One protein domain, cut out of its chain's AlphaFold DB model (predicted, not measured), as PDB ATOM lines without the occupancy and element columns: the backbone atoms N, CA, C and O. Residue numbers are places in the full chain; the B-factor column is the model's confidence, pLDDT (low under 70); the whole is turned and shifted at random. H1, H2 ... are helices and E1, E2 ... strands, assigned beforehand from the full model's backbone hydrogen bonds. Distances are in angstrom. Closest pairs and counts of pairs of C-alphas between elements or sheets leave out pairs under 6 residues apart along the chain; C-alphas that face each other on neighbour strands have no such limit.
ATOM      1  N   PHE A  12     -48.986  44.373 -47.028       91.06
ATOM      2  CA  PHE A  12     -50.180  44.175 -47.857       91.06
ATOM      3  C   PHE A  12     -49.993  43.101 -48.932       91.06
ATOM      4  O   PHE A  12     -50.914  42.335 -49.195       91.06
ATOM      5  N   GLY A  13     -48.797  42.970 -49.517       90.25
ATOM      6  CA  GLY A  13     -48.540  41.919 -50.504       90.25
ATOM      7  C   GLY A  13     -48.716  40.517 -49.920       90.25
ATOM      8  O   GLY A  13     -49.318  39.660 -50.559       90.25
ATOM      9  N   ALA A  14     -48.258  40.295 -48.686       92.38
ATOM     10  CA  ALA A  14     -48.439  39.013 -48.010       92.38
ATOM     11  C   ALA A  14     -49.895  38.749 -47.614       92.38
ATOM     12  O   ALA A  14     -50.373  37.633 -47.812       92.38
ATOM     13  N   LEU A  15     -50.614  39.761 -47.118       92.25
ATOM     14  CA  LEU A  15     -52.045  39.638 -46.816       92.25
ATOM     15  C   LEU A  15     -52.849  39.240 -48.056       92.25
ATOM     16  O   LEU A  15     -53.651  38.316 -48.006       92.25
ATOM     17  N   ASN A  16     -52.555  39.858 -49.195       88.62
ATOM     18  CA  ASN A  16     -53.191  39.531 -50.464       88.62
ATOM     19  C   ASN A  16     -52.853  38.109 -50.960       88.62
ATOM     20  O   ASN A  16     -53.741  37.374 -51.383       88.62
ATOM     21  N   ILE A  17     -51.588  37.678 -50.868       87.94
ATOM     22  CA  ILE A  17     -51.170  36.311 -51.246       87.94
ATOM     23  C   ILE A  17     -51.846  35.248 -50.370       87.94
ATOM     24  O   ILE A  17     -52.186  34.169 -50.852       87.94
ATOM     25  N   THR A  18     -52.006  35.541 -49.079       87.25
ATOM     26  CA  THR A  18     -52.594  34.620 -48.094       87.25
ATOM     27  C   THR A  18     -54.120  34.695 -48.026       87.25
ATOM     28  O   THR A  18     -54.724  33.861 -47.363       87.25
ATOM     29  N   GLY A  19     -54.744  35.636 -48.744       83.88
ATOM     30  CA  GLY A  19     -56.197  35.811 -48.786       83.88
ATOM     31  C   GLY A  19     -56.786  36.629 -47.631       83.88
ATOM     32  O   GLY A  19     -58.004  36.732 -47.536       83.88
ATOM     33  N   ALA A  20     -55.949  37.231 -46.784       82.19
ATOM     34  CA  ALA A  20     -56.371  38.104 -45.686       82.19
ATOM     35  C   ALA A  20     -56.676  39.553 -46.132       82.19
ATOM     36  O   ALA A  20     -57.190  40.346 -45.342       82.19
ATOM     37  N   ASP A  21     -56.362  39.903 -47.383       84.62
ATOM     38  CA  ASP A  21     -56.708  41.167 -48.046       84.62
ATOM     39  C   ASP A  21     -57.083  40.900 -49.521       84.62
ATOM     40  O   ASP A  21     -56.794  39.834 -50.069       84.62
ATOM     41  N   TRP A  22     -57.758  41.860 -50.153       77.62
ATOM     42  CA  TRP A  22     -58.388  41.752 -51.473       77.62
ATOM     43  C   TRP A  22     -57.852  42.763 -52.505       77.62
ATOM     44  O   TRP A  22     -58.188  42.691 -53.691       77.62
ATOM     45  N   HIS A  23     -56.970  43.680 -52.097       79.38
ATOM     46  CA  HIS A  23     -56.381  44.737 -52.926       79.38
ATOM     47  C   HIS A  23     -55.138  44.295 -53.731       79.38
ATOM     48  O   HIS A  23     -54.091  44.937 -53.697       79.38
ATOM     49  N   ILE A  24     -55.245  43.214 -54.508       79.62
ATOM     50  CA  ILE A  24     -54.075  42.528 -55.097       79.62
ATOM     51  C   ILE A  24     -53.692  42.950 -56.531       79.62
ATOM     52  O   ILE A  24     -52.615  42.611 -57.028       79.62
ATOM     53  N   LEU A  25     -54.571  43.677 -57.232       79.00
ATOM     54  CA  LEU A  25     -54.461  43.880 -58.686       79.00
ATOM     55  C   LEU A  25     -53.167  44.583 -59.119       79.00
ATOM     56  O   LEU A  25     -52.594  44.220 -60.149       79.00
ATOM     57  N   ASP A  26     -52.687  45.566 -58.356       79.69
ATOM     58  CA  ASP A  26     -51.484  46.309 -58.743       79.69
ATOM     59  C   ASP A  26     -50.200  45.487 -58.556       79.69
ATOM     60  O   ASP A  26     -49.322  45.510 -59.424       79.69
ATOM     61  N   ASN A  27     -50.118  44.679 -57.491       82.06
ATOM     62  CA  ASN A  27     -48.995  43.762 -57.278       82.06
ATOM     63  C   ASN A  27     -48.922  42.703 -58.385       82.06
ATOM     64  O   ASN A  27     -47.839  42.423 -58.893       82.06
ATOM     65  N   ILE A  28     -50.072  42.174 -58.822       80.75
ATOM     66  CA  ILE A  28     -50.134  41.239 -59.958       80.75
ATOM     67  C   ILE A  28     -49.671  41.926 -61.245       80.75
ATOM     68  O   ILE A  28     -48.852  41.375 -61.979       80.75
ATOM     69  N   ARG A  29     -50.171  43.137 -61.520       81.25
ATOM     70  CA  ARG A  29     -49.858  43.886 -62.745       81.25
ATOM     71  C   ARG A  29     -48.378  44.249 -62.850       81.25
ATOM     72  O   ARG A  29     -47.823  44.231 -63.946       81.25
ATOM     73  N   THR A  30     -47.759  44.638 -61.740       81.44
ATOM     74  CA  THR A  30     -46.372  45.128 -61.714       81.44
ATOM     75  C   THR A  30     -45.351  44.039 -61.401       81.44
ATOM     76  O   THR A  30     -44.177  44.203 -61.718       81.44
ATOM     77  N   GLY A  31     -45.772  42.938 -60.773       78.50
ATOM     78  CA  GLY A  31     -44.876  41.924 -60.220       78.50
ATOM     79  C   GLY A  31     -44.076  42.406 -59.004       78.50
ATOM     80  O   GLY A  31     -43.190  41.685 -58.541       78.50
ATOM     81  N   ASN A  32     -44.368  43.604 -58.489       82.81
ATOM     82  CA  ASN A  32     -43.686  44.174 -57.338       82.81
ATOM     83  C   ASN A  32     -44.386  43.720 -56.062       82.81
ATOM     84  O   ASN A  32     -45.545  44.057 -55.822       82.81
ATOM     85  N   TRP A  33     -43.667  42.975 -55.234       87.38
ATOM     86  CA  TRP A  33     -44.142  42.487 -53.943       87.38
ATOM     87  C   TRP A  33     -43.307  43.135 -52.842       87.38
ATOM     88  O   TRP A  33     -42.087  43.122 -52.983       87.38
ATOM     89  N   PRO A  34     -43.902  43.677 -51.764       90.69
ATOM     90  CA  PRO A  34     -43.126  44.290 -50.691       90.69
ATOM     91  C   PRO A  34     -42.247  43.257 -49.983       90.69
ATOM     92  O   PRO A  34     -42.750  42.233 -49.514       90.69
ATOM     93  N   ILE A  35     -40.945  43.523 -49.891       91.44
ATOM     94  CA  ILE A  35     -39.947  42.596 -49.347       91.44
ATOM     95  C   ILE A  35     -39.383  43.098 -48.012       91.44
ATOM     96  O   ILE A  35     -39.084  44.285 -47.840       91.44
ATOM     97  N   SER A  36     -39.175  42.177 -47.066       93.56
ATOM     98  CA  SER A  36     -38.466  42.458 -45.813       93.56
ATOM     99  C   SER A  36     -37.020  42.923 -46.051       93.56
ATOM    100  O   SER A  36     -36.296  42.416 -46.913       93.56
ATOM    101  N   GLY A  37     -36.590  43.929 -45.292       89.75
ATOM    102  CA  GLY A  37     -35.277  44.561 -45.432       89.75
ATOM    103  C   GLY A  37     -35.102  45.412 -46.698       89.75
ATOM    104  O   GLY A  37     -33.991  45.875 -46.952       89.75
ATOM    105  N   VAL A  38     -36.158  45.602 -47.500       90.50
ATOM    106  CA  VAL A  38     -36.161  46.472 -48.689       90.50
ATOM    107  C   VAL A  38     -37.266  47.515 -48.559       90.50
ATOM    108  O   VAL A  38     -36.966  48.692 -48.391       90.50
ATOM    109  N   ASP A  39     -38.524  47.073 -48.582       92.38
ATOM    110  CA  ASP A  39     -39.705  47.943 -48.502       92.38
ATOM    111  C   ASP A  39     -40.221  48.058 -47.063       92.38
ATOM    112  O   ASP A  39     -40.705  49.104 -46.643       92.38
ATOM    113  N   TYR A  40     -40.076  46.977 -46.292       92.19
ATOM    114  CA  TYR A  40     -40.365  46.930 -44.861       92.19
ATOM    115  C   TYR A  40     -39.098  46.638 -44.064       92.19
ATOM    116  O   TYR A  40     -38.110  46.120 -44.584       92.19
ATOM    117  N   ALA A  41     -39.132  46.939 -42.768       91.88
ATOM    118  CA  ALA A  41     -38.039  46.591 -41.872       91.88
ATOM    119  C   ALA A  41     -37.892  45.066 -41.783       91.88
ATOM    120  O   ALA A  41     -38.887  44.343 -41.761       91.88
ATOM    121  N   ASP A  42     -36.658  44.575 -41.713       90.94
ATOM    122  CA  ASP A  42     -36.419  43.164 -41.436       90.94
ATOM    123  C   ASP A  42     -36.668  42.871 -39.950       90.94
ATOM    124  O   ASP A  42     -35.904  43.275 -39.072       90.94
ATOM    125  N   THR A  43     -37.747  42.146 -39.669       92.94
ATOM    126  CA  THR A  43     -38.134  41.746 -38.313       92.94
ATOM    127  C   THR A  43     -37.659  40.336 -37.948       92.94
ATOM    128  O   THR A  43     -37.963  39.857 -36.853       92.94
ATOM    129  N   THR A  44     -36.880  39.645 -38.797       91.31
ATOM    130  CA  THR A  44     -36.319  38.318 -38.458       91.31
ATOM    131  C   THR A  44     -35.455  38.359 -37.200       91.31
ATOM    132  O   THR A  44     -35.402  37.385 -36.449       91.31
ATOM    133  N   GLY A  45     -34.830  39.500 -36.904       89.62
ATOM    134  CA  GLY A  45     -34.091  39.703 -35.663       89.62
ATOM    135  C   GLY A  45     -34.950  39.601 -34.400       89.62
ATOM    136  O   GLY A  45     -34.418  39.198 -33.366       89.62
ATOM    137  N   LEU A  46     -36.242  39.923 -34.507       91.50
ATOM    138  CA  LEU A  46     -37.199  40.002 -33.405       91.50
ATOM    139  C   LEU A  46     -38.112  38.770 -33.334       91.50
ATOM    140  O   LEU A  46     -38.349  38.220 -32.262       91.50
ATOM    141  N   PHE A  47     -38.614  38.323 -34.484       92.44
ATOM    142  CA  PHE A  47     -39.612  37.255 -34.588       92.44
ATOM    143  C   PHE A  47     -39.039  35.939 -35.137       92.44
ATOM    144  O   PHE A  47     -39.743  34.928 -35.216       92.44
ATOM    145  N   GLY A  48     -37.772  35.935 -35.559       89.69
ATOM    146  CA  GLY A  48     -37.168  34.811 -36.266       89.69
ATOM    147  C   GLY A  48     -37.855  34.519 -37.604       89.69
ATOM    148  O   GLY A  48     -38.544  35.360 -38.190       89.69
ATOM    149  N   ASN A  49     -37.700  33.275 -38.054       88.38
ATOM    150  CA  ASN A  49     -38.288  32.759 -39.297       88.38
ATOM    151  C   ASN A  49     -39.683  32.147 -39.091       88.38
ATOM    152  O   ASN A  49     -40.171  31.408 -39.948       88.38
ATOM    153  N   ALA A  50     -40.298  32.386 -37.929       84.44
ATOM    154  CA  ALA A  50     -41.603  31.839 -37.603       84.44
ATOM    155  C   ALA A  50     -42.657  32.338 -38.597       84.44
ATOM    156  O   ALA A  50     -42.695  33.528 -38.920       84.44
ATOM    157  N   ARG A  51     -43.511  31.402 -39.034       89.19
ATOM    158  CA  ARG A  51     -44.721  31.662 -39.829       89.19
ATOM    159  C   ARG A  51     -44.450  32.370 -41.156       89.19
ATOM    160  O   ARG A  51     -45.270  33.110 -41.683       89.19
ATOM    161  N   LEU A  52     -43.288  32.057 -41.722       90.38
ATOM    162  CA  LEU A  52     -42.986  32.267 -43.126       90.38
ATOM    163  C   LEU A  52     -43.485  31.052 -43.925       90.38
ATOM    164  O   LEU A  52     -42.949  29.952 -43.788       90.38
ATOM    165  N   VAL A  53     -44.522  31.252 -44.732       87.94
ATOM    166  CA  VAL A  53     -45.181  30.241 -45.565       87.94
ATOM    167  C   VAL A  53     -44.637  30.259 -46.996       87.94
ATOM    168  O   VAL A  53     -43.969  31.200 -47.419       87.94
ATOM    169  N   SER A  54     -44.883  29.196 -47.759       82.75
ATOM    170  CA  SER A  54     -44.518  29.152 -49.179       82.75
ATOM    171  C   SER A  54     -45.518  29.961 -50.010       82.75
ATOM    172  O   SER A  54     -46.717  29.727 -49.892       82.75
ATOM    173  N   SER A  55     -45.051  30.848 -50.895       79.12
ATOM    174  CA  SER A  55     -45.914  31.529 -51.879       79.12
ATOM    175  C   SER A  55     -46.213  30.671 -53.120       79.12
ATOM    176  O   SER A  55     -46.826  31.152 -54.076       79.12
ATOM    177  N   GLY A  56     -45.737  29.421 -53.153       74.38
ATOM    178  CA  GLY A  56     -45.686  28.604 -54.365       74.38
ATOM    179  C   GLY A  56     -47.045  28.349 -55.016       74.38
ATOM    180  O   GLY A  56     -47.148  28.424 -56.237       74.38
ATOM    181  N   ASP A  57     -48.093  28.088 -54.235       75.31
ATOM    182  CA  ASP A  57     -49.412  27.768 -54.800       75.31
ATOM    183  C   ASP A  57     -50.116  29.002 -55.372       75.31
ATOM    184  O   ASP A  57     -50.690  28.934 -56.458       75.31
ATOM    185  N   PHE A  58     -49.956  30.156 -54.724       78.00
ATOM    186  CA  PHE A  58     -50.384  31.441 -55.269       78.00
ATOM    187  C   PHE A  58     -49.588  31.827 -56.533       78.00
ATOM    188  O   PHE A  58     -50.137  32.276 -57.532       78.00
ATOM    189  N   SER A  59     -48.276  31.587 -56.540       73.81
ATOM    190  CA  SER A  59     -47.427  31.892 -57.703       73.81
ATOM    191  C   SER A  59     -47.832  31.064 -58.930       73.81
ATOM    192  O   SER A  59     -47.944  31.599 -60.038       73.81
ATOM    193  N   LYS A  60     -48.131  29.769 -58.716       75.94
ATOM    194  CA  LYS A  60     -48.673  28.865 -59.741       75.94
ATOM    195  C   LYS A  60     -50.025  29.341 -60.266       75.94
ATOM    196  O   LYS A  60     -50.232  29.288 -61.476       75.94
ATOM    197  N   SER A  61     -50.936  29.789 -59.394       73.69
ATOM    198  CA  SER A  61     -52.280  30.218 -59.812       73.69
ATOM    199  C   SER A  61     -52.247  31.452 -60.720       73.69
ATOM    200  O   SER A  61     -53.070  31.566 -61.624       73.69
ATOM    201  N   LEU A  62     -51.249  32.322 -60.553       72.44
ATOM    202  CA  LEU A  62     -51.013  33.474 -61.425       72.44
ATOM    203  C   LEU A  62     -50.275  33.141 -62.736       72.44
ATOM    204  O   LEU A  62     -49.984  34.046 -63.515       72.44
ATOM    205  N   GLY A  63     -49.911  31.876 -62.984       65.06
ATOM    206  CA  GLY A  63     -49.101  31.491 -64.150       65.06
ATOM    207  C   GLY A  63     -47.711  32.140 -64.164       65.06
ATOM    208  O   GLY A  63     -47.083  32.263 -65.216       65.06
ATOM    209  N   SER A  64     -47.239  32.588 -62.998       62.44
ATOM    210  CA  SER A  64     -46.042  33.406 -62.850       62.44
ATOM    211  C   SER A  64     -44.911  32.608 -62.199       62.44
ATOM    212  O   SER A  64     -45.104  31.909 -61.207       62.44
ATOM    213  N   ASN A  65     -43.694  32.744 -62.729       56.78
ATOM    214  CA  ASN A  65     -42.477  32.202 -62.117       56.78
ATOM    215  C   ASN A  65     -41.975  33.124 -60.994       56.78
ATOM    216  O   ASN A  65     -40.781  33.438 -60.945       56.78
ATOM    217  N   ILE A  66     -42.861  33.593 -60.103       60.16
ATOM    218  CA  ILE A  66     -42.391  34.180 -58.846       60.16
ATOM    219  C   ILE A  66     -41.563  33.066 -58.204       60.16
ATOM    220  O   ILE A  66     -42.081  31.994 -57.885       60.16
ATOM    221  N   LYS A  67     -40.238  33.266 -58.140       60.41
ATOM    222  CA  LYS A  67     -39.326  32.334 -57.467       60.41
ATOM    223  C   LYS A  67     -39.940  32.021 -56.110       60.41
ATOM    224  O   LYS A  67     -40.552  32.907 -55.530       60.41
ATOM    225  N   ASN A  68     -39.786  30.787 -55.637       68.12
ATOM    226  CA  ASN A  68     -40.389  30.265 -54.408       68.12
ATOM    227  C   ASN A  68     -39.874  31.038 -53.166       68.12
ATOM    228  O   ASN A  68     -39.043  30.552 -52.401       68.12
ATOM    229  N   ILE A  69     -40.283  32.298 -53.040       77.81
ATOM    230  CA  ILE A  69     -39.905  33.257 -52.015       77.81
ATOM    231  C   ILE A  69     -40.865  33.013 -50.860       77.81
ATOM    232  O   ILE A  69     -42.058  32.778 -51.045       77.81
ATOM    233  N   LYS A  70     -40.332  33.025 -49.643       89.31
ATOM    234  CA  LYS A  70     -41.178  32.873 -48.467       89.31
ATOM    235  C   LYS A  70     -42.103  34.084 -48.338       89.31
ATOM    236  O   LYS A  70     -41.730  35.194 -48.701       89.31
ATOM    237  N   CYS A  71     -43.289  33.877 -47.802       91.50
ATOM    238  CA  CYS A  71     -44.295  34.902 -47.568       91.50
ATOM    239  C   CYS A  71     -44.636  34.925 -46.078       91.50
ATOM    240  O   CYS A  71     -44.685  33.873 -45.450       91.50
ATOM    241  N   ALA A  72     -44.849  36.095 -45.492       95.06
ATOM    242  CA  ALA A  72     -45.363  36.195 -44.132       95.06
ATOM    243  C   ALA A  72     -46.790  35.618 -44.043       95.06
ATOM    244  O   ALA A  72     -47.576  35.777 -44.977       95.06
ATOM    245  N   SER A  73     -47.123  34.964 -42.924       94.88
ATOM    246  CA  SER A  73     -48.518  34.717 -42.529       94.88
ATOM    247  C   SER A  73     -49.269  36.043 -42.347       94.88
ATOM    248  O   SER A  73     -48.615  37.076 -42.155       94.88
ATOM    249  N   PRO A  74     -50.616  36.047 -42.331       94.81
ATOM    250  CA  PRO A  74     -51.384  37.262 -42.067       94.81
ATOM    251  C   PRO A  74     -50.956  37.969 -40.775       94.81
ATOM    252  O   PRO A  74     -50.597  39.149 -40.781       94.81
ATOM    253  N   ALA A  75     -50.863  37.211 -39.681       95.12
ATOM    254  CA  ALA A  75     -50.409  37.711 -38.389       95.12
ATOM    255  C   ALA A  75     -49.004  38.335 -38.446       95.12
ATOM    256  O   ALA A  75     -48.761  39.403 -37.874       95.12
ATOM    257  N   ARG A  76     -48.067  37.682 -39.148       95.94
ATOM    258  CA  ARG A  76     -46.696  38.176 -39.305       95.94
ATOM    259  C   ARG A  76     -46.638  39.427 -40.184       95.94
ATOM    260  O   ARG A  76     -45.899  40.351 -39.857       95.94
ATOM    261  N   ALA A  77     -47.424  39.485 -41.255       96.25
ATOM    262  CA  ALA A  77     -47.480  40.631 -42.153       96.25
ATOM    263  C   ALA A  77     -47.967  41.890 -41.423       96.25
ATOM    264  O   ALA A  77     -47.346  42.946 -41.534       96.25
ATOM    265  N   ILE A  78     -49.022  41.772 -40.612       95.69
ATOM    266  CA  ILE A  78     -49.524  42.882 -39.790       95.69
ATOM    267  C   ILE A  78     -48.470  43.321 -38.773       95.69
ATOM    268  O   ILE A  78     -48.200  44.517 -38.648       95.69
ATOM    269  N   ALA A  79     -47.829  42.376 -38.081       96.56
ATOM    270  CA  ALA A  79     -46.767  42.694 -37.131       96.56
ATOM    271  C   ALA A  79     -45.600  43.450 -37.793       96.56
ATOM    272  O   ALA A  79     -45.104  44.421 -37.223       96.56
ATOM    273  N   ASP A  80     -45.202  43.067 -39.008       96.88
ATOM    274  CA  ASP A  80     -44.164  43.762 -39.774       96.88
ATOM    275  C   ASP A  80     -44.586  45.190 -40.157       96.88
ATOM    276  O   ASP A  80     -43.777  46.117 -40.063       96.88
ATOM    277  N   MET A  81     -45.853  45.400 -40.536       96.69
ATOM    278  CA  MET A  81     -46.381  46.737 -40.841       96.69
ATOM    279  C   MET A  81     -46.406  47.643 -39.610       96.69
ATOM    280  O   MET A  81     -46.005  48.806 -39.704       96.69
ATOM    281  N   LEU A  82     -46.841  47.123 -38.458       96.88
ATOM    282  CA  LEU A  82     -46.816  47.868 -37.198       96.88
ATOM    283  C   LEU A  82     -45.389  48.196 -36.786       96.88
ATOM    284  O   LEU A  82     -45.090  49.353 -36.495       96.88
ATOM    285  N   TYR A  83     -44.495  47.206 -36.827       97.31
ATOM    286  CA  TYR A  83     -43.097  47.408 -36.482       97.31
ATOM    287  C   TYR A  83     -42.466  48.494 -37.358       97.31
ATOM    288  O   TYR A  83     -41.867  49.441 -36.852       97.31
ATOM    289  N   HIS A  84     -42.645  48.405 -38.676       97.06
ATOM    290  CA  HIS A  84     -42.069  49.371 -39.602       97.06
ATOM    291  C   HIS A  84     -42.602  50.792 -39.364       97.06
ATOM    292  O   HIS A  84     -41.817  51.733 -39.282       97.06
ATOM    293  N   ASN A  85     -43.913  50.976 -39.185       97.31
ATOM    294  CA  ASN A  85     -44.462  52.312 -38.943       97.31
ATOM    295  C   ASN A  85     -44.038  52.886 -37.582       97.31
ATOM    296  O   ASN A  85     -43.611  54.037 -37.513       97.31
ATOM    297  N   ILE A  86     -44.109  52.088 -36.516       97.06
ATOM    298  CA  ILE A  86     -43.928  52.578 -35.144       97.06
ATOM    299  C   ILE A  86     -42.444  52.680 -34.777       97.06
ATOM    300  O   ILE A  86     -42.004  53.705 -34.265       97.06
ATOM    301  N   PHE A  87     -41.648  51.650 -35.066       97.00
ATOM    302  CA  PHE A  87     -40.252  51.577 -34.625       97.00
ATOM    303  C   PHE A  87     -39.281  52.197 -35.627       97.00
ATOM    304  O   PHE A  87     -38.251  52.731 -35.214       97.00
ATOM    305  N   VAL A  88     -39.584  52.142 -36.928       95.56
ATOM    306  CA  VAL A  88     -38.687  52.668 -37.972       95.56
ATOM    307  C   VAL A  88     -39.119  54.054 -38.428       95.56
ATOM    308  O   VAL A  88     -38.323  54.985 -38.362       95.56
ATOM    309  N   LEU A  89     -40.378  54.215 -38.837       95.81
ATOM    310  CA  LEU A  89     -40.888  55.500 -39.325       95.81
ATOM    311  C   LEU A  89     -41.325  56.457 -38.203       95.81
ATOM    312  O   LEU A  89     -41.608  57.617 -38.490       95.81
ATOM    313  N   LYS A  90     -41.376  55.986 -36.948       96.06
ATOM    314  CA  LYS A  90     -41.789  56.757 -35.760       96.06
ATOM    315  C   LYS A  90     -43.140  57.460 -35.934       96.06
ATOM    316  O   LYS A  90     -43.305  58.616 -35.550       96.06
ATOM    317  N   ARG A  91     -44.113  56.766 -36.529       95.50
ATOM    318  CA  ARG A  91     -45.455  57.301 -36.792       95.50
ATOM    319  C   ARG A  91     -46.557  56.309 -36.447       95.50
ATOM    320  O   ARG A  91     -46.336  55.099 -36.396       95.50
ATOM    321  N   TYR A  92     -47.759  56.846 -36.263       95.62
ATOM    322  CA  TYR A  92     -48.957  56.034 -36.104       95.62
ATOM    323  C   TYR A  92     -49.269  55.278 -37.412       95.62
ATOM    324  O   TYR A  92     -49.157  55.860 -38.493       95.62
ATOM    325  N   PRO A  93     -49.622  53.984 -37.360       93.88
ATOM    326  CA  PRO A  93     -49.930  53.194 -38.547       93.88
ATOM    327  C   PRO A  93     -51.393  53.394 -38.990       93.88
ATOM    328  O   PRO A  93     -52.197  52.471 -38.908       93.88
ATOM    329  N   ASP A  94     -51.729  54.587 -39.493       90.44
ATOM    330  CA  ASP A  94     -53.115  54.997 -39.818       90.44
ATOM    331  C   ASP A  94     -53.855  54.057 -40.791       90.44
ATOM    332  O   ASP A  94     -55.079  53.980 -40.785       90.44
ATOM    333  N   HIS A  95     -53.117  53.341 -41.643       88.06
ATOM    334  CA  HIS A  95     -53.672  52.442 -42.663       88.06
ATOM    335  C   HIS A  95     -53.671  50.964 -42.256       88.06
ATOM    336  O   HIS A  95     -54.058  50.114 -43.054       88.06
ATOM    337  N   VAL A  96     -53.188  50.636 -41.055       91.06
ATOM    338  CA  VAL A  96     -53.178  49.260 -40.549       91.06
ATOM    339  C   VAL A  96     -54.371  49.102 -39.620       91.06
ATOM    340  O   VAL A  96     -54.255  49.283 -38.410       91.06
ATOM    341  N   ILE A  97     -55.531  48.799 -40.193       89.12
ATOM    342  CA  ILE A  97     -56.787  48.639 -39.457       89.12
ATOM    343  C   ILE A  97     -57.035  47.142 -39.298       89.12
ATOM    344  O   ILE A  97     -57.389  46.459 -40.250       89.12
ATOM    345  N   PHE A  98     -56.810  46.610 -38.095       86.19
ATOM    346  CA  PHE A  98     -56.779  45.160 -37.871       86.19
ATOM    347  C   PHE A  98     -58.067  44.439 -38.294       86.19
ATOM    348  O   PHE A  98     -58.007  43.361 -38.876       86.19
ATOM    349  N   ASN A  99     -59.217  45.065 -38.031       86.69
ATOM    350  CA  ASN A  99     -60.537  44.502 -38.315       86.69
ATOM    351  C   ASN A  99     -60.942  44.599 -39.797       86.69
ATOM    352  O   ASN A  99     -61.967  44.035 -40.170       86.69
ATOM    353  N   ASP A 100     -60.161  45.291 -40.635       87.81
ATOM    354  CA  ASP A 100     -60.399  45.343 -42.084       87.81
ATOM    355  C   ASP A 100     -59.828  44.108 -42.803       87.81
ATOM    356  O   ASP A 100     -60.110  43.887 -43.982       87.81
ATOM    357  N   TYR A 101     -59.029  43.295 -42.104       88.69
ATOM    358  CA  TYR A 101     -58.422  42.086 -42.648       88.69
ATOM    359  C   TYR A 101     -59.262  40.847 -42.328       88.69
ATOM    360  O   TYR A 101     -59.832  40.714 -41.245       88.69
ATOM    361  N   LEU A 102     -59.299  39.905 -43.271       87.12
ATOM    362  CA  LEU A 102     -60.024  38.638 -43.144       87.12
ATOM    363  C   LEU A 102     -59.194  37.636 -42.325       87.12
ATOM    364  O   LEU A 102     -58.615  36.702 -42.876       87.12
ATOM    365  N   LEU A 103     -59.064  37.893 -41.022       89.50
ATOM    366  CA  LEU A 103     -58.257  37.086 -40.105       89.50
ATOM    367  C   LEU A 103     -59.084  35.983 -39.447       89.50
ATOM    368  O   LEU A 103     -60.196  36.226 -38.983       89.50
ATOM    369  N   GLU A 104     -58.488  34.800 -39.329       90.94
ATOM    370  CA  GLU A 104     -59.037  33.704 -38.533       90.94
ATOM    371  C   GLU A 104     -58.617  33.847 -37.056       90.94
ATOM    372  O   GLU A 104     -57.614  34.493 -36.732       90.94
ATOM    373  N   ASP A 105     -59.320  33.183 -36.132       91.56
ATOM    374  CA  ASP A 105     -58.997  33.214 -34.691       91.56
ATOM    375  C   ASP A 105     -57.532  32.826 -34.401       91.56
ATOM    376  O   ASP A 105     -56.882  33.368 -33.497       91.56
ATOM    377  N   GLU A 106     -56.983  31.896 -35.187       92.50
ATOM    378  CA  GLU A 106     -55.587  31.471 -35.088       92.50
ATOM    379  C   GLU A 106     -54.603  32.588 -35.462       92.50
ATOM    380  O   GLU A 106     -53.570  32.736 -34.796       92.50
ATOM    381  N   ASP A 107     -54.931  33.399 -36.474       92.06
ATOM    382  CA  ASP A 107     -54.132  34.557 -36.879       92.06
ATOM    383  C   ASP A 107     -54.142  35.621 -35.783       92.06
ATOM    384  O   ASP A 107     -53.095  36.179 -35.449       92.06
ATOM    385  N   VAL A 108     -55.297  35.864 -35.158       92.88
ATOM    386  CA  VAL A 108     -55.412  36.809 -34.039       92.88
ATOM    387  C   VAL A 108     -54.562  36.345 -32.856       92.88
ATOM    388  O   VAL A 108     -53.753  37.108 -32.313       92.88
ATOM    389  N   ALA A 109     -54.683  35.073 -32.467       93.69
ATOM    390  CA  ALA A 109     -53.908  34.499 -31.372       93.69
ATOM    391  C   ALA A 109     -52.393  34.539 -31.644       93.69
ATOM    392  O   ALA A 109     -51.587  34.738 -30.727       93.69
ATOM    393  N   GLU A 110     -51.988  34.347 -32.897       94.56
ATOM    394  CA  GLU A 110     -50.604  34.460 -33.339       94.56
ATOM    395  C   GLU A 110     -50.098  35.898 -33.335       94.56
ATOM    396  O   GLU A 110     -49.027  36.165 -32.781       94.56
ATOM    397  N   PHE A 111     -50.876  36.829 -33.877       95.25
ATOM    398  CA  PHE A 111     -50.551  38.248 -33.887       95.25
ATOM    399  C   PHE A 111     -50.296  38.756 -32.467       95.25
ATOM    400  O   PHE A 111     -49.291  39.422 -32.211       95.25
ATOM    401  N   MET A 112     -51.123  38.342 -31.503       94.88
ATOM    402  CA  MET A 112     -50.944  38.711 -30.099       94.88
ATOM    403  C   MET A 112     -49.617  38.221 -29.496       94.88
ATOM    404  O   MET A 112     -49.129  38.819 -28.532       94.88
ATOM    405  N   LYS A 113     -48.987  37.174 -30.046       95.69
ATOM    406  CA  LYS A 113     -47.628  36.761 -29.647       95.69
ATOM    407  C   LYS A 113     -46.594  37.765 -30.150       95.69
ATOM    408  O   LYS A 113     -45.755  38.204 -29.365       95.69
ATOM    409  N   TYR A 114     -46.681  38.176 -31.415       96.56
ATOM    410  CA  TYR A 114     -45.790  39.192 -31.986       96.56
ATOM    411  C   TYR A 114     -45.968  40.555 -31.318       96.56
ATOM    412  O   TYR A 114     -44.983  41.207 -30.976       96.56
ATOM    413  N   PHE A 115     -47.209  40.946 -31.037       96.12
ATOM    414  CA  PHE A 115     -47.522  42.188 -30.340       96.12
ATOM    415  C   PHE A 115     -46.873  42.256 -28.948       96.12
ATOM    416  O   PHE A 115     -46.229  43.247 -28.608       96.12
ATOM    417  N   LYS A 116     -46.938  41.170 -28.164       96.50
ATOM    418  CA  LYS A 116     -46.253  41.076 -26.858       96.50
ATOM    419  C   LYS A 116     -44.732  41.191 -26.977       96.50
ATOM    420  O   LYS A 116     -44.094  41.816 -26.127       96.50
ATOM    421  N   ILE A 117     -44.150  40.600 -28.022       96.88
ATOM    422  CA  ILE A 117     -42.716  40.727 -28.301       96.88
ATOM    423  C   ILE A 117     -42.372  42.192 -28.605       96.88
ATOM    424  O   ILE A 117     -41.434  42.715 -28.004       96.88
ATOM    425  N   MET A 118     -43.146  42.868 -29.461       96.81
ATOM    426  CA  MET A 118     -42.953  44.293 -29.768       96.81
ATOM    427  C   MET A 118     -43.064  45.164 -28.516       96.81
ATOM    428  O   MET A 118     -42.160  45.949 -28.254       96.81
ATOM    429  N   LEU A 119     -44.099  44.973 -27.692       96.75
ATOM    430  CA  LEU A 119     -44.276  45.720 -26.440       96.75
ATOM    431  C   LEU A 119     -43.095  45.577 -25.474       96.75
ATOM    432  O   LEU A 119     -42.787  46.512 -24.741       96.75
ATOM    433  N   THR A 120     -42.451  44.409 -25.455       96.31
ATOM    434  CA  THR A 120     -41.296  44.144 -24.586       96.31
ATOM    435  C   THR A 120     -40.036  44.866 -25.075       96.31
ATOM    436  O   THR A 120     -39.175  45.205 -24.269       96.31
ATOM    437  N   HIS A 121     -39.926  45.104 -26.384       94.31
ATOM    438  CA  HIS A 121     -38.784  45.780 -27.007       94.31
ATOM    439  C   HIS A 121     -39.002  47.286 -27.201       94.31
ATOM    440  O   HIS A 121     -38.049  47.996 -27.512       94.31
ATOM    441  N   ALA A 122     -40.236  47.760 -27.041       96.00
ATOM    442  CA  ALA A 122     -40.612  49.151 -27.226       96.00
ATOM    443  C   ALA A 122     -40.018  50.068 -26.152       96.00
ATOM    444  O   ALA A 122     -40.065  49.780 -24.952       96.00
ATOM    445  N   GLN A 123     -39.520  51.217 -26.593       95.00
ATOM    446  CA  GLN A 123     -39.285  52.385 -25.753       95.00
ATOM    447  C   GLN A 123     -40.619  53.055 -25.390       95.00
ATOM    448  O   GLN A 123     -41.665  52.696 -25.928       95.00
ATOM    449  N   THR A 124     -40.590  54.034 -24.479       94.06
ATOM    450  CA  THR A 124     -41.800  54.699 -23.959       94.06
ATOM    451  C   THR A 124     -42.739  55.168 -25.074       94.06
ATOM    452  O   THR A 124     -43.886  54.735 -25.112       94.06
ATOM    453  N   ASP A 125     -42.237  55.944 -26.037       94.88
ATOM    454  CA  ASP A 125     -43.071  56.508 -27.107       94.88
ATOM    455  C   ASP A 125     -43.664  55.424 -28.026       94.88
ATOM    456  O   ASP A 125     -44.836  55.466 -28.396       94.88
ATOM    457  N   GLU A 126     -42.873  54.408 -28.376       97.19
ATOM    458  CA  GLU A 126     -43.319  53.286 -29.217       97.19
ATOM    459  C   GLU A 126     -44.389  52.458 -28.509       97.19
ATOM    460  O   GLU A 126     -45.351  51.999 -29.128       97.19
ATOM    461  N   LYS A 127     -44.231  52.281 -27.195       97.12
ATOM    462  CA  LYS A 127     -45.170  51.554 -26.352       97.12
ATOM    463  C   LYS A 127     -46.504  52.286 -26.274       97.12
ATOM    464  O   LYS A 127     -47.541  51.641 -26.410       97.12
ATOM    465  N   ASP A 128     -46.482  53.605 -26.113       96.56
ATOM    466  CA  ASP A 128     -47.694  54.422 -26.080       96.56
ATOM    467  C   ASP A 128     -48.458  54.334 -27.408       96.56
ATOM    468  O   ASP A 128     -49.676  54.142 -27.418       96.56
ATOM    469  N   VAL A 129     -47.743  54.373 -28.537       96.75
ATOM    470  CA  VAL A 129     -48.341  54.204 -29.869       96.75
ATOM    471  C   VAL A 129     -48.908  52.793 -30.064       96.75
ATOM    472  O   VAL A 129     -50.037  52.660 -30.537       96.75
ATOM    473  N   LEU A 130     -48.178  51.741 -29.669       95.88
ATOM    474  CA  LEU A 130     -48.655  50.353 -29.745       95.88
ATOM    475  C   LEU A 130     -49.929  50.135 -28.923       95.88
ATOM    476  O   LEU A 130     -50.874  49.519 -29.410       95.88
ATOM    477  N   LEU A 131     -49.960  50.630 -27.683       94.94
ATOM    478  CA  LEU A 131     -51.112  50.484 -26.793       94.94
ATOM    479  C   LEU A 131     -52.311  51.291 -27.287       94.94
ATOM    480  O   LEU A 131     -53.437  50.799 -27.238       94.94
ATOM    481  N   ARG A 132     -52.082  52.502 -27.811       94.31
ATOM    482  CA  ARG A 132     -53.137  53.274 -28.470       94.31
ATOM    483  C   ARG A 132     -53.739  52.486 -29.633       94.31
ATOM    484  O   ARG A 132     -54.953  52.329 -29.674       94.31
ATOM    485  N   TRP A 133     -52.898  51.962 -30.521       94.19
ATOM    486  CA  TRP A 133     -53.351  51.178 -31.668       94.19
ATOM    487  C   TRP A 133     -54.123  49.920 -31.244       94.19
ATOM    488  O   TRP A 133     -55.179  49.620 -31.793       94.19
ATOM    489  N   GLN A 134     -53.670  49.224 -30.195       91.81
ATOM    490  CA  GLN A 134     -54.380  48.064 -29.647       91.81
ATOM    491  C   GLN A 134     -55.765  48.416 -29.083       91.81
ATOM    492  O   GLN A 134     -56.700  47.627 -29.212       91.81
ATOM    493  N   ASN A 135     -55.921  49.580 -28.454       88.31
ATOM    494  CA  ASN A 135     -57.217  50.004 -27.922       88.31
ATOM    495  C   ASN A 135     -58.238  50.294 -29.032       88.31
ATOM    496  O   ASN A 135     -59.436  50.202 -28.791       88.31
ATOM    497  N   GLU A 136     -57.782  50.626 -30.241       82.25
ATOM    498  CA  GLU A 136     -58.648  50.794 -31.413       82.25
ATOM    499  C   GLU A 136     -59.050  49.438 -32.036       82.25
ATOM    500  O   GLU A 136     -60.073  49.354 -32.716       82.25
ATOM    501  N   PHE A 137     -58.289  48.369 -31.756       72.19
ATOM    502  CA  PHE A 137     -58.570  46.993 -32.180       72.19
ATOM    503  C   PHE A 137     -59.714  46.336 -31.382       72.19
ATOM    504  O   PHE A 137     -60.559  45.664 -31.975       72.19
ATOM    505  N   VAL A 138     -59.768  46.542 -30.060       56.19
ATOM    506  CA  VAL A 138     -60.780  45.935 -29.176       56.19
ATOM    507  C   VAL A 138     -62.034  46.818 -29.121       56.19
ATOM    508  O   VAL A 138     -62.070  47.797 -28.377       56.19
TER     509      VAL A 138
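Overview. This is residues 12 to 138 of the 139 residues of an uncharacterized protein of Candidatus Acididesulfobacter guangdongensis (UniProt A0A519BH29). An elongated domain has a loose bundle of three helices, H5, H6 and H7, at one end, and at the other a smaller part in which H1 packs on a short two-stranded sheet, E1 and E2, with the small helices H2 and H4 farthest out. H5 joins the two parts: its first residues meet H1, and its last ones meet H7. The printed part has 127 residues and is mostly helix, with seven named helices and two named strands in the order H1, H2, H3, E1, H4, E2, H5, H6, H7; the sheet, E1 - E2, is antiparallel. The whole is compact, with a radius of gyration of the C-alphas of 14.5 A, and spans 47 by 26 by 24 A.

Arrangement. H1, residues 12 to 18, touches the hub H5, residues 74 to 88, with residues 74 to 77 of H5 alone; the closest C-alphas, Leu 15 and Pro 74, are 5.4 A apart, at a shallow tilt of 14 degrees, opposite ways. H2, residues 25 to 30, is close to H1 but not clearly touching, the closest C-alphas being Gly 13 and Asn 27, 7.0 A. H3, residues 44 to 47, only just touches H6, residues 105 to 121, with 3 pairs of C-alphas within 8 A, the closest Phe 47 and Tyr 114, 7.0 A. E1, residues 52 to 54, is the antiparallel neighbour of E2, residues 70 to 72, with N 53 and O 71 at 2.7 A and N 71 and O 53 at 2.8 A, within hydrogen-bond range. H4, residues 56 to 61, is close to H1 but not clearly touching, the closest C-alphas being Ile 17 and Phe 58, 6.4 A. The closest C-alphas of H1 and E2, Ala 14 and Ala 72, are 5.7 A apart. H5 touches H6 at a shallow tilt of 24 degrees, the same way, closest at Ala 75 and Phe 111, whose C-alphas are 4.5 A apart. H7, residues 124 to 137, touches H5 with residues 126 to 130 alone, closest at the C-alphas of Ile 86 and Glu 126, 6.0 A. Every O i to N i+4 pair is within hydrogen-bond range in H1, H2, H4, H5 and H7, and 12 of 13 in H6; H3 is too short for such a pair, and its one O i to N i+3 pair is not within range.

Along the chain. H1 begins at C-alpha 12, (-50.180, 44.175, -47.857). H5 measures 20.4 A from first to last C-alpha, H6 25.0 A and H7 20.2 A. H7 ends at C-alpha 137, (-58.570, 46.993, -32.180).

Size, cuts and confidence. The C-alphas farthest apart, Gly 63 and Thr 124, are 47.0 A apart. The printed part has no cut. The links H2 to H3 and H5 to H6 are long. Residues 63 to 68 and residue 138 have pLDDT under 70.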